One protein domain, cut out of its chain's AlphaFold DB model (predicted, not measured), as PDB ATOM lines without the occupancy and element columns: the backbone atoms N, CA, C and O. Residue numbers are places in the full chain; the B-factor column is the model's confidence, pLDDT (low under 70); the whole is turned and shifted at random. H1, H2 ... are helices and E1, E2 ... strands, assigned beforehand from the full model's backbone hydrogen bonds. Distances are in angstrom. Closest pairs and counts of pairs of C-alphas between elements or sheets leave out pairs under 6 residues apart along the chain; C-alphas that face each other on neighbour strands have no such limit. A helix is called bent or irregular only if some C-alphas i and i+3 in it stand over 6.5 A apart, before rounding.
ATOM      1  N   GLN A  12      49.706  96.139 113.847       83.25
ATOM      2  CA  GLN A  12      49.869  94.796 113.288       83.25
ATOM      3  C   GLN A  12      49.084  94.627 111.987       83.25
ATOM      4  O   GLN A  12      49.604  94.057 111.029       83.25
ATOM      5  N   GLN A  13      47.847  95.128 111.938       85.25
ATOM      6  CA  GLN A  13      47.068  95.134 110.701       85.25
ATOM      7  C   GLN A  13      47.685  96.075 109.671       85.25
ATOM      8  O   GLN A  13      47.848  95.676 108.522       85.25
ATOM      9  N   LEU A  14      48.106  97.275 110.085       85.50
ATOM     10  CA  LEU A  14      48.748  98.221 109.180       85.50
ATOM     11  C   LEU A  14      50.026  97.635 108.575       85.50
ATOM     12  O   LEU A  14      50.193  97.733 107.366       85.50
ATOM     13  N   LYS A  15      50.869  96.958 109.375       84.62
ATOM     14  CA  LYS A  15      52.056  96.222 108.900       84.62
ATOM     15  C   LYS A  15      51.705  95.258 107.785       84.62
ATOM     16  O   LYS A  15      52.309  95.357 106.728       84.62
ATOM     17  N   LYS A  16      50.725  94.381 108.023       87.81
ATOM     18  CA  LYS A  16      50.271  93.401 107.030       87.81
ATOM     19  C   LYS A  16      49.808  94.082 105.748       87.81
ATOM     20  O   LYS A  16      50.156  93.648 104.658       87.81
ATOM     21  N   CYS A  17      49.078  95.186 105.877       88.06
ATOM     22  CA  CYS A  17      48.631  95.953 104.726       88.06
ATOM     23  C   CYS A  17      49.795  96.548 103.924       88.06
ATOM     24  O   CYS A  17      49.802  96.429 102.704       88.06
ATOM     25  N   VAL A  18      50.789  97.158 104.579       87.00
ATOM     26  CA  VAL A  18      51.933  97.763 103.873       87.00
ATOM     27  C   VAL A  18      52.921  96.730 103.317       87.00
ATOM     28  O   VAL A  18      53.619  97.034 102.351       87.00
ATOM     29  N   THR A  19      52.997  95.525 103.895       86.06
ATOM     30  CA  THR A  19      53.816  94.410 103.378       86.06
ATOM     31  C   THR A  19      53.113  93.585 102.304       86.06
ATOM     32  O   THR A  19      53.785  92.827 101.611       86.06
ATOM     33  N   GLY A  20      51.798  93.748 102.134       87.31
ATOM     34  CA  GLY A  20      50.993  92.943 101.215       87.31
ATOM     35  C   GLY A  20      50.666  91.545 101.749       87.31
ATOM     36  O   GLY A  20      50.299  90.661 100.977       87.31
ATOM     37  N   ASP A  21      50.778  91.331 103.061       89.75
ATOM     38  CA  ASP A  21      50.375  90.074 103.688       89.75
ATOM     39  C   ASP A  21      48.855  89.893 103.603       89.75
ATOM     40  O   ASP A  21      48.078  90.849 103.688       89.75
ATOM     41  N   ALA A  22      48.408  88.639 103.506       90.88
ATOM     42  CA  ALA A  22      46.986  88.330 103.483       90.88
ATOM     43  C   ALA A  22      46.295  88.758 104.793       90.88
ATOM     44  O   ALA A  22      46.637  88.303 105.891       90.88
ATOM     45  N   ILE A  23      45.270  89.594 104.662       91.19
ATOM     46  CA  ILE A  23      44.372  90.021 105.731       91.19
ATOM     47  C   ILE A  23      42.991  89.388 105.551       91.19
ATOM     48  O   ILE A  23      42.540  89.128 104.435       91.19
ATOM     49  N   ALA A  24      42.316  89.123 106.667       90.81
ATOM     50  CA  ALA A  24      40.920  88.711 106.662       90.81
ATOM     51  C   ALA A  24      40.035  89.961 106.583       90.81
ATOM     52  O   ALA A  24      40.133  90.842 107.437       90.81
ATOM     53  N   LEU A  25      39.187  90.034 105.563       89.50
ATOM     54  CA  LEU A  25      38.190  91.081 105.399       89.50
ATOM     55  C   LEU A  25      36.838  90.544 105.854       89.50
ATOM     56  O   LEU A  25      36.268  89.653 105.218       89.50
ATOM     57  N   ASP A  26      36.338  91.104 106.950       89.50
ATOM     58  CA  ASP A  26      35.008  90.812 107.467       89.50
ATOM     59  C   ASP A  26      34.006  91.818 106.892       89.50
ATOM     60  O   ASP A  26      33.884  92.960 107.344       89.50
ATOM     61  N   GLN A  27      33.351  91.422 105.804       88.38
ATOM     62  CA  GLN A  27      32.336  92.241 105.158       88.38
ATOM     63  C   GLN A  27      31.003  92.045 105.876       88.38
ATOM     64  O   GLN A  27      30.540  90.920 106.054       88.38
ATOM     65  N   LYS A  28      30.341  93.148 106.238       91.12
ATOM     66  CA  LYS A  28      29.054  93.099 106.940       91.12
ATOM     67  C   LYS A  28      28.055  92.222 106.170       91.12
ATOM     68  O   LYS A  28      27.781  92.481 105.000       91.12
ATOM     69  N   PHE A  29      27.509  91.214 106.853       91.31
ATOM     70  CA  PHE A  29      26.549  90.241 106.308       91.31
ATOM     71  C   PHE A  29      27.075  89.363 105.157       91.31
ATOM     72  O   PHE A  29      26.282  88.843 104.374       91.31
ATOM     73  N   LYS A  30      28.393  89.179 105.035       92.62
ATOM     74  CA  LYS A  30      29.005  88.306 104.025       92.62
ATOM     75  C   LYS A  30      30.060  87.388 104.653       92.62
ATOM     76  O   LYS A  30      30.583  87.709 105.716       92.62
ATOM     77  N   PRO A  31      30.405  86.263 104.002       93.00
ATOM     78  CA  PRO A  31      31.521  85.433 104.437       93.00
ATOM     79  C   PRO A  31      32.838  86.215 104.440       93.00
ATOM     80  O   PRO A  31      33.094  87.030 103.550       93.00
ATOM     81  N   THR A  32      33.691  85.932 105.422       93.88
ATOM     82  CA  THR A  32      35.037  86.501 105.498       93.88
ATOM     83  C   THR A  32      35.868  86.071 104.291       93.88
ATOM     84  O   THR A  32      35.948  84.883 103.977       93.88
ATOM     85  N   ILE A  33      36.537  87.027 103.644       93.88
ATOM     86  CA  ILE A  33      37.456  86.753 102.528       93.88
ATOM     87  C   ILE A  33      38.902  87.027 102.941       93.88
ATOM     88  O   ILE A  33      39.162  87.890 103.777       93.88
ATOM     89  N   LYS A  34      39.858  86.308 102.346       92.44
ATOM     90  CA  LYS A  34      41.286  86.628 102.471       92.44
ATOM     91  C   LYS A  34      41.700  87.514 101.304       92.44
ATOM     92  O   LYS A  34      41.426  87.177 100.158       92.44
ATOM     93  N   TYR A  35      42.367  88.621 101.597       90.69
ATOM     94  CA  TYR A  35      42.830  89.583 100.603       90.69
ATOM     95  C   TYR A  35      44.266  89.996 100.908       90.69
ATOM     96  O   TYR A  35      44.582  90.284 102.057       90.69
ATOM     97  N   ALA A  36      45.125  90.023  99.894       92.38
ATOM     98  CA  ALA A  36      46.486  90.537  99.992       92.38
ATOM     99  C   ALA A  36      46.526  91.944  99.368       92.38
ATOM    100  O   ALA A  36      46.317  92.063  98.156       92.38
ATOM    101  N   PRO A  37      46.735  93.014 100.158       89.94
ATOM    102  CA  PRO A  37      46.757  94.371  99.627       89.94
ATOM    103  C   PRO A  37      47.902  94.583  98.638       89.94
ATOM    104  O   PRO A  37      49.065  94.355  98.954       89.94
ATOM    105  N   GLN A  38      47.561  95.052  97.439       87.31
ATOM    106  CA  GLN A  38      48.540  95.431  96.410       87.31
ATOM    107  C   GLN A  38      48.765  96.948  96.357       87.31
ATOM    108  O   GLN A  38      49.762  97.419  95.810       87.31
ATOM    109  N   ALA A  39      47.831  97.717  96.921       82.19
ATOM    110  CA  ALA A  39      47.878  99.169  96.917       82.19
ATOM    111  C   ALA A  39      48.965  99.710  97.855       82.19
ATOM    112  O   ALA A  39      49.279  99.128  98.896       82.19
ATOM    113  N   LYS A  40      49.505 100.874  97.494       85.69
ATOM    114  CA  LYS A  40      50.331 101.693  98.383       85.69
ATOM    115  C   LYS A  40      49.447 102.674  99.147       85.69
ATOM    116  O   LYS A  40      48.386 103.069  98.671       85.69
ATOM    117  N   PHE A  41      49.892 103.052 100.339       87.94
ATOM    118  CA  PHE A  41      49.145 103.929 101.234       87.94
ATOM    119  C   PHE A  41      49.704 105.346 101.157       87.94
ATOM    120  O   PHE A  41      50.888 105.555 101.414       87.94
ATOM    121  N   ILE A  42      48.839 106.309 100.846       90.50
ATOM    122  CA  ILE A  42      49.107 107.738 101.007       90.50
ATOM    123  C   ILE A  42      48.205 108.218 102.139       90.50
ATOM    124  O   ILE A  42      46.984 108.097 102.058       90.50
ATOM    125  N   ILE A  43      48.809 108.711 103.219       88.62
ATOM    126  CA  ILE A  43      48.093 109.144 104.422       88.62
ATOM    127  C   ILE A  43      48.315 110.646 104.583       88.62
ATOM    128  O   ILE A  43      49.417 111.081 104.912       88.62
ATOM    129  N   ALA A  44      47.264 111.433 104.365       89.75
ATOM    130  CA  ALA A  44      47.272 112.867 104.620       89.75
ATOM    131  C   ALA A  44      46.798 113.137 106.054       89.75
ATOM    132  O   ALA A  44      45.695 112.748 106.439       89.75
ATOM    133  N   CYS A  45      47.637 113.786 106.860       86.12
ATOM    134  CA  CYS A  45      47.326 114.124 108.244       86.12
ATOM    135  C   CYS A  45      48.007 115.436 108.655       86.12
ATOM    136  O   CYS A  45      49.088 115.762 108.174       86.12
ATOM    137  N   ASN A  46      47.371 116.187 109.561       84.31
ATOM    138  CA  ASN A  46      47.914 117.452 110.078       84.31
ATOM    139  C   ASN A  46      48.969 117.244 111.174       84.31
ATOM    140  O   ASN A  46      49.766 118.133 111.453       84.31
ATOM    141  N   ALA A  47      48.956 116.076 111.814       79.81
ATOM    142  CA  ALA A  47      49.913 115.675 112.830       79.81
ATOM    143  C   ALA A  47      50.290 114.211 112.604       79.81
ATOM    144  O   ALA A  47      49.443 113.406 112.209       79.81
ATOM    145  N   ALA A  48      51.553 113.876 112.870       76.50
ATOM    146  CA  ALA A  48      52.014 112.498 112.818       76.50
ATOM    147  C   ALA A  48      51.253 111.649 113.847       76.50
ATOM    148  O   ALA A  48      50.934 112.098 114.950       76.50
ATOM    149  N   PHE A  49      50.943 110.413 113.473       74.56
ATOM    150  CA  PHE A  49      50.308 109.463 114.375       74.56
ATOM    151  C   PHE A  49      51.345 108.866 115.325       74.56
ATOM    152  O   PHE A  49      52.482 108.586 114.947       74.56
ATOM    153  N   THR A  50      50.933 108.623 116.566       73.31
ATOM    154  CA  THR A  50      51.780 107.925 117.530       73.31
ATOM    155  C   THR A  50      51.864 106.444 117.171       73.31
ATOM    156  O   THR A  50      50.837 105.767 117.075       73.31
ATOM    157  N   ILE A  51      53.085 105.939 117.017       76.88
ATOM    158  CA  ILE A  51      53.384 104.520 116.821       76.88
ATOM    159  C   ILE A  51      53.889 103.966 118.153       76.88
ATOM    160  O   ILE A  51      54.905 104.409 118.682       76.88
ATOM    161  N   LYS A  52      53.171 102.991 118.702       68.75
ATOM    162  CA  LYS A  52      53.547 102.231 119.897       68.75
ATOM    163  C   LYS A  52      54.599 101.168 119.596       68.75
ATOM    164  O   LYS A  52      55.316 100.774 120.512       68.75
ATOM    165  N   ASP A  53      54.693 100.691 118.355       68.25
ATOM    166  CA  ASP A  53      55.718  99.744 117.924       68.25
ATOM    167  C   ASP A  53      57.121 100.339 118.076       68.25
ATOM    168  O   ASP A  53      57.554 101.221 117.342       68.25
ATOM    169  N   GLU A  54      57.854  99.778 119.029       62.62
ATOM    170  CA  GLU A  54      59.214 100.165 119.404       62.62
ATOM    171  C   GLU A  54      60.283  99.540 118.486       62.62
ATOM    172  O   GLU A  54      61.492  99.602 118.754       62.62
ATOM    173  N   THR A  55      59.862  98.817 117.446       64.50
ATOM    174  CA  THR A  55      60.767  98.289 116.431       64.50
ATOM    175  C   THR A  55      60.920  99.271 115.279       64.50
ATOM    176  O   THR A  55      59.975  99.927 114.852       64.50
ATOM    177  N   ASP A  56      62.116  99.286 114.689       69.50
ATOM    178  CA  ASP A  56      62.393  99.988 113.428       69.50
ATOM    179  C   ASP A  56      61.526  99.463 112.255       69.50
ATOM    180  O   ASP A  56      61.484 100.035 111.173       69.50
ATOM    181  N   GLY A  57      60.783  98.371 112.502       73.19
ATOM    182  CA  GLY A  57      59.683  97.823 111.712       73.19
ATOM    183  C   GLY A  57      58.857  98.865 110.984       73.19
ATOM    184  O   GLY A  57      58.781  98.851 109.756       73.19
ATOM    185  N   MET A  58      58.197  99.726 111.743       76.81
ATOM    186  CA  MET A  58      57.252 100.673 111.166       76.81
ATOM    187  C   MET A  58      57.941 101.873 110.534       76.81
ATOM    188  O   MET A  58      57.609 102.225 109.407       76.81
ATOM    189  N   PHE A  59      58.933 102.456 111.207       80.62
ATOM    190  CA  PHE A  59      59.577 103.691 110.755       80.62
ATOM    191  C   PHE A  59      60.281 103.546 109.401       80.62
ATOM    192  O   PHE A  59      60.161 104.445 108.576       80.62
ATOM    193  N   ARG A  60      60.884 102.388 109.093       81.31
ATOM    194  CA  ARG A  60      61.480 102.140 107.764       81.31
ATOM    195  C   ARG A  60      60.470 102.023 106.612       81.31
ATOM    196  O   ARG A  60      60.876 101.901 105.463       81.31
ATOM    197  N   ARG A  61      59.168 101.938 106.910       84.44
ATOM    198  CA  ARG A  61      58.086 101.780 105.919       84.44
ATOM    199  C   ARG A  61      57.300 103.069 105.685       84.44
ATOM    200  O   ARG A  61      56.415 103.076 104.834       84.44
ATOM    201  N   PHE A  62      57.598 104.128 106.434       86.81
ATOM    202  CA  PHE A  62      56.992 105.441 106.251       86.81
ATOM    203  C   PHE A  62      57.949 106.385 105.535       86.81
ATOM    204  O   PHE A  62      59.158 106.348 105.741       86.81
ATOM    205  N   HIS A  63      57.375 107.271 104.730       90.75
ATOM    206  CA  HIS A  63      58.045 108.454 104.215       90.75
ATOM    207  C   HIS A  63      57.267 109.663 104.725       90.75
ATOM    208  O   HIS A  63      56.218 110.007 104.179       90.75
ATOM    209  N   TYR A  64      57.732 110.268 105.821       90.19
ATOM    210  CA  TYR A  64      57.092 111.458 106.376       90.19
ATOM    211  C   TYR A  64      57.456 112.686 105.537       90.19
ATOM    212  O   TYR A  64      58.533 113.261 105.680       90.19
ATOM    213  N   ILE A  65      56.531 113.100 104.672       91.31
ATOM    214  CA  ILE A  65      56.666 114.308 103.854       91.31
ATOM    215  C   ILE A  65      55.956 115.456 104.569       91.31
ATOM    216  O   ILE A  65      54.746 115.411 104.795       91.31
ATOM    217  N   ARG A  66      56.717 116.489 104.940       87.88
ATOM    218  CA  ARG A  66      56.170 117.710 105.531       87.88
ATOM    219  C   ARG A  66      55.869 118.719 104.428       87.88
ATOM    220  O   ARG A  66      56.774 119.137 103.719       87.88
ATOM    221  N   TRP A  67      54.614 119.143 104.358       88.81
ATOM    222  CA  TRP A  67      54.184 120.281 103.551       88.81
ATOM    223  C   TRP A  67      54.154 121.514 104.454       88.81
ATOM    224  O   TRP A  67      53.271 121.662 105.294       88.81
ATOM    225  N   ASP A  68      55.185 122.345 104.361       86.56
ATOM    226  CA  ASP A  68      55.400 123.525 105.204       86.56
ATOM    227  C   ASP A  68      54.769 124.804 104.634       86.56
ATOM    228  O   ASP A  68      54.467 125.736 105.382       86.56
ATOM    229  N   ARG A  69      54.518 124.838 103.323       86.94
ATOM    230  CA  ARG A  69      53.878 125.969 102.657       86.94
ATOM    231  C   ARG A  69      52.362 125.944 102.832       86.94
ATOM    232  O   ARG A  69      51.683 125.005 102.427       86.94
ATOM    233  N   GLN A  70      51.825 127.037 103.366       85.62
ATOM    234  CA  GLN A  70      50.389 127.292 103.403       85.62
ATOM    235  C   GLN A  70      50.002 128.245 102.267       85.62
ATOM    236  O   GLN A  70      50.501 129.367 102.205       85.62
ATOM    237  N   PHE A  71      49.083 127.824 101.400       85.62
ATOM    238  CA  PHE A  71      48.523 128.674 100.346       85.62
ATOM    239  C   PHE A  71      47.325 129.459 100.907       85.62
ATOM    240  O   PHE A  71      46.378 128.855 101.412       85.62
ATOM    241  N   ASP A  79      39.804 125.376  93.205       90.81
ATOM    242  CA  ASP A  79      39.454 124.148  92.478       90.81
ATOM    243  C   ASP A  79      40.621 123.605  91.617       90.81
ATOM    244  O   ASP A  79      40.434 123.114  90.503       90.81
ATOM    245  N   LEU A  80      41.855 123.736  92.130       91.06
ATOM    246  CA  LEU A  80      43.088 123.335  91.440       91.06
ATOM    247  C   LEU A  80      43.070 121.865  91.001       91.06
ATOM    248  O   LEU A  80      43.548 121.538  89.922       91.06
ATOM    249  N   ASP A  81      42.505 120.982  91.815       91.31
ATOM    250  CA  ASP A  81      42.332 119.569  91.494       91.31
ATOM    251  C   ASP A  81      41.446 119.361  90.258       91.31
ATOM    252  O   ASP A  81      41.810 118.582  89.375       91.31
ATOM    253  N   LEU A  82      40.333 120.096  90.145       94.94
ATOM    254  CA  LEU A  82      39.468 120.054  88.963       94.94
ATOM    255  C   LEU A  82      40.191 120.581  87.721       94.94
ATOM    256  O   LEU A  82      40.112 119.964  86.660       94.94
ATOM    257  N   LEU A  83      40.931 121.683  87.862       94.56
ATOM    258  CA  LEU A  83      41.708 122.270  86.768       94.56
ATOM    259  C   LEU A  83      42.789 121.309  86.259       94.56
ATOM    260  O   LEU A  83      42.927 121.137  85.047       94.56
ATOM    261  N   ILE A  84      43.507 120.647  87.172       94.69
ATOM    262  CA  ILE A  84      44.492 119.619  86.822       94.69
ATOM    263  C   ILE A  84      43.797 118.470  86.092       94.69
ATOM    264  O   ILE A  84      44.256 118.062  85.029       94.69
ATOM    265  N   MET A  85      42.676 117.964  86.615       94.56
ATOM    266  CA  MET A  85      41.950 116.856  85.986       94.56
ATOM    267  C   MET A  85      41.447 117.192  84.577       94.56
ATOM    268  O   MET A  85      41.502 116.337  83.696       94.56
ATOM    269  N   GLU A  86      40.977 118.418  84.354       95.50
ATOM    270  CA  GLU A  86      40.442 118.854  83.063       95.50
ATOM    271  C   GLU A  86      41.547 119.110  82.027       95.50
ATOM    272  O   GLU A  86      41.394 118.746  80.861       95.50
ATOM    273  N   LYS A  87      42.655 119.741  82.434       95.81
ATOM    274  CA  LYS A  87      43.629 120.317  81.489       95.81
ATOM    275  C   LYS A  87      44.982 119.619  81.476       95.81
ATOM    276  O   LYS A  87      45.631 119.570  80.435       95.81
ATOM    277  N   GLU A  88      45.414 119.076  82.608       96.44
ATOM    278  CA  GLU A  88      46.811 118.682  82.839       96.44
ATOM    279  C   GLU A  88      46.955 117.224  83.293       96.44
ATOM    280  O   GLU A  88      48.065 116.761  83.549       96.44
ATOM    281  N   LEU A  89      45.860 116.460  83.361       95.88
ATOM    282  CA  LEU A  89      45.878 115.090  83.880       95.88
ATOM    283  C   LEU A  89      46.864 114.198  83.123       95.88
ATOM    284  O   LEU A  89      47.576 113.408  83.735       95.88
ATOM    285  N   HIS A  90      46.930 114.355  81.801       95.44
ATOM    286  CA  HIS A  90      47.883 113.633  80.964       95.44
ATOM    287  C   HIS A  90      49.339 113.940  81.356       95.44
ATOM    288  O   HIS A  90      50.128 113.012  81.479       95.44
ATOM    289  N   LEU A  91      49.666 115.200  81.676       96.88
ATOM    290  CA  LEU A  91      51.001 115.600  82.136       96.88
ATOM    291  C   LEU A  91      51.343 114.973  83.491       96.88
ATOM    292  O   LEU A  91      52.459 114.501  83.698       96.88
ATOM    293  N   VAL A  92      50.378 114.929  84.417       95.75
ATOM    294  CA  VAL A  92      50.567 114.277  85.722       95.75
ATOM    295  C   VAL A  92      50.806 112.777  85.546       95.75
ATOM    296  O   VAL A  92      51.678 112.212  86.210       95.75
ATOM    297  N   VAL A  93      50.070 112.126  84.640       96.31
ATOM    298  CA  VAL A  93      50.256 110.703  84.326       96.31
ATOM    299  C   VAL A  93      51.625 110.458  83.697       96.31
ATOM    300  O   VAL A  93      52.323 109.546  84.139       96.31
ATOM    301  N   ASP A  94      52.045 111.282  82.738       97.50
ATOM    302  CA  ASP A  94      53.366 111.179  82.115       97.50
ATOM    303  C   ASP A  94      54.480 111.311  83.162       97.50
ATOM    304  O   ASP A  94      55.378 110.465  83.224       97.50
ATOM    305  N   TRP A  95      54.361 112.278  84.077       96.56
ATOM    306  CA  TRP A  95      55.302 112.443  85.187       96.56
ATOM    307  C   TRP A  95      55.327 111.227  86.129       96.56
ATOM    308  O   TRP A  95      56.398 110.749  86.520       96.56
ATOM    309  N   CYS A  96      54.162 110.651  86.445       95.00
ATOM    310  CA  CYS A  96      54.075 109.411  87.224       95.00
ATOM    311  C   CYS A  96      54.748 108.228  86.509       95.00
ATOM    312  O   CYS A  96      55.414 107.416  87.154       95.00
ATOM    313  N   LEU A  97      54.589 108.116  85.187       96.69
ATOM    314  CA  LEU A  97      55.187 107.050  84.379       96.69
ATOM    315  C   LEU A  97      56.710 107.185  84.290       96.69
ATOM    316  O   LEU A  97      57.416 106.177  84.357       96.69
ATOM    317  N   GLU A  98      57.234 108.404  84.174       97.00
ATOM    318  CA  GLU A  98      58.673 108.667  84.271       97.00
ATOM    319  C   GLU A  98      59.225 108.263  85.640       97.00
ATOM    320  O   GLU A  98      60.212 107.522  85.719       97.00
ATOM    321  N   GLY A  99      58.536 108.659  86.715       95.06
ATOM    322  CA  GLY A  99      58.865 108.243  88.075       95.06
ATOM    323  C   GLY A  99      58.860 106.720  88.235       95.06
ATOM    324  O   GLY A  99      59.799 106.154  88.793       95.06
ATOM    325  N   LEU A 100      57.859 106.030  87.678       94.94
ATOM    326  CA  LEU A 100      57.770 104.569  87.707       94.94
ATOM    327  C   LEU A 100      58.921 103.901  86.944       94.94
ATOM    328  O   LEU A 100      59.476 102.913  87.431       94.94
ATOM    329  N   LYS A 101      59.311 104.426  85.776       96.88
ATOM    330  CA  LYS A 101      60.475 103.926  85.021       96.88
ATOM    331  C   LYS A 101      61.751 104.048  85.856       96.88
ATOM    332  O   LYS A 101      62.506 103.080  85.958       96.88
ATOM    333  N   ALA A 102      61.972 105.205  86.481       96.06
ATOM    334  CA  ALA A 102      63.132 105.438  87.340       96.06
ATOM    335  C   ALA A 102      63.130 104.521  88.576       96.06
ATOM    336  O   ALA A 102      64.149 103.900  88.882       96.06
ATOM    337  N   LEU A 103      61.977 104.385  89.238       94.69
ATOM    338  CA  LEU A 103      61.783 103.517  90.398       94.69
ATOM    339  C   LEU A 103      62.042 102.048  90.051       94.69
ATOM    340  O   LEU A 103      62.778 101.369  90.757       94.69
ATOM    341  N   THR A 104      61.489 101.567  88.936       95.19
ATOM    342  CA  THR A 104      61.660 100.175  88.487       95.19
ATOM    343  C   THR A 104      63.114  99.880  88.137       95.19
ATOM    344  O   THR A 104      63.625  98.821  88.483       95.19
ATOM    345  N   LYS A 105      63.806 100.830  87.491       96.94
ATOM    346  CA  LYS A 105      65.233 100.702  87.169       96.94
ATOM    347  C   LYS A 105      66.107 100.659  88.426       96.94
ATOM    348  O   LYS A 105      67.095  99.932  88.441       96.94
ATOM    349  N   ARG A 106      65.770 101.451  89.451       95.88
ATOM    350  CA  ARG A 106      66.523 101.526  90.713       95.88
ATOM    351  C   ARG A 106      66.208 100.365  91.661       95.88
ATOM    352  O   ARG A 106      67.083  99.936  92.397       95.88
ATOM    353  N   GLY A 107      64.971  99.869  91.647       94.50
ATOM    354  CA  GLY A 107      64.465  98.854  92.576       94.50
ATOM    355  C   GLY A 107      63.982  99.410  93.923       94.50
ATOM    356  O   GLY A 107      63.368  98.680  94.696       94.50
ATOM    357  N   GLU A 108      64.202 100.698  94.195       90.94
ATOM    358  CA  GLU A 108      63.839 101.367  95.445       90.94
ATOM    359  C   GLU A 108      63.565 102.863  95.238       90.94
ATOM    360  O   GLU A 108      63.928 103.442  94.210       90.94
ATOM    361  N   PHE A 109      62.899 103.490  96.212       90.44
ATOM    362  CA  PHE A 109      62.641 104.928  96.182       90.44
ATOM    363  C   PHE A 109      63.933 105.721  96.383       90.44
ATOM    364  O   PHE A 109      64.745 105.397  97.245       90.44
ATOM    365  N   ASP A 110      64.075 106.808  95.628       91.75
ATOM    366  CA  ASP A 110      65.064 107.842  95.915       91.75
ATOM    367  C   ASP A 110      64.530 108.725  97.044       91.75
ATOM    368  O   ASP A 110      63.641 109.550  96.820       91.75
ATOM    369  N   VAL A 111      64.976 108.478  98.275       92.19
ATOM    370  CA  VAL A 111      64.425 109.139  99.462       92.19
ATOM    371  C   VAL A 111      65.245 110.393  99.778       92.19
ATOM    372  O   VAL A 111      66.417 110.266 100.137       92.19
ATOM    373  N   PRO A 112      64.655 111.603  99.707       93.12
ATOM    374  CA  PRO A 112      65.371 112.830 100.037       93.12
ATOM    375  C   PRO A 112      65.835 112.854 101.496       93.12
ATOM    376  O   PRO A 112      65.146 112.343 102.383       93.12
ATOM    377  N   LEU A 113      66.949 113.544 101.761       93.44
ATOM    378  CA  LEU A 113      67.494 113.702 103.114       93.44
ATOM    379  C   LEU A 113      66.454 114.256 104.100       93.44
ATOM    380  O   LEU A 113      66.330 113.742 105.205       93.44
ATOM    381  N   SER A 114      65.633 115.217 103.668       93.25
ATOM    382  CA  SER A 114      64.567 115.798 104.494       93.25
ATOM    383  C   SER A 114      63.541 114.764 104.977       93.25
ATOM    384  O   SER A 114      63.027 114.876 106.089       93.25
ATOM    385  N   VAL A 115      63.256 113.731 104.177       92.62
ATOM    386  CA  VAL A 115      62.368 112.625 104.566       92.62
ATOM    387  C   VAL A 115      63.072 111.695 105.553       92.62
ATOM    388  O   VAL A 115      62.452 111.260 106.522       92.62
ATOM    389  N   LEU A 116      64.363 111.413 105.352       91.56
ATOM    390  CA  LEU A 116      65.158 110.587 106.270       91.56
ATOM    391  C   LEU A 116      65.279 111.241 107.653       91.56
ATOM    392  O   LEU A 116      64.989 110.604 108.666       91.56
TER     393      LEU A 116
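AT A GLANCE: This is residues 12 to 71 and 79 to 116 of the 220 residues of an uncharacterized protein of Diaphorobacter aerolatus (UniProt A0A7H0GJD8). Picture a loose, open frame: on one side the short helix H1 leads into a small hairpin of two strands, E1 and E2, and on another side the long bent helix H3 makes an L with its two arms. Between them winds chain with no named element, residues 36 to 55 and 60 to 71, with the four-residue helix H2 between these two stretches, and the small helix H4 comes last. The printed part has 98 residues, with four named helices and two named strands in the order H1, E1, E2, H2, H3, H4; the class is mostly helix, and the one sheet, E1 - E2, is antiparallel. The whole is loose, with a radius of gyration of the C-alphas of 17.6 A, and spans 43 by 35 by 34 A.

IN THESE COORDINATES: Find C-alpha 12 at (49.869, 94.796, 113.288); from there H1 runs through residues 12 to 19, 10.7 A long. E1 follows at residues 23 to 25, 6.3 A, and E2 at residues 33 to 35, 6.4 A. Further on, H2 takes residues 56 to 59, 5.4 A. Look next at H3, residues 80 to 106, assigned as one helix by its hydrogen bonds but bent: C-alphas 87 and 90 are 7.9 A apart. Its arm H3a, residues 80 to 87, begins at (43.088, 123.335, 91.440) and is 10.4 A long; its arm H3b, residues 90 to 106, is 24.3 A long. H4, residues 113 to 116, 5.0 A, ends at C-alpha 116, (65.158, 110.587, 106.270).

HOW THE PARTS SIT: Begin with H1: its closest C-alphas to E1 are those of Lys 16 and Ile 23, 6.9 A apart. In the hairpin of E1 and E2, antiparallel at 138 degrees, C-alphas 24 and 34 face each other at 4.7 A; look there for N 23 and O 35, and N 25 and O 33, each pair within hydrogen-bond range at 2.8 A. H1 and H2 are close but not clearly touching, with the C-alphas of Lys 15 and Met 58 closest at 7.2 A. H3a and H3b are near each other and about perpendicular, at 83 degrees. Among the pairs that are apart are H1 and H3b, H2 and H4, and H3b and H4. In H1, H3a and H3b every O i to N i+4 pair is within hydrogen-bond range; H2 and H4 are too short for such a pair.

THE WHOLE: The two C-alphas farthest apart are those of Phe 29 and Leu 113, 47.3 A. Residues 93 to 98, which belong to H3, stand free, as do residues 103 to 108, of which 103 to 106 belong to H3. Residues 72 to 78 are not printed, and C-alphas 71 and 79 are 12.8 A apart across this cut. The link from E2 to H2 is long, with 20 residues. The mean pLDDT of the printed part is 88.7, and residues 52 to 56 are under 70.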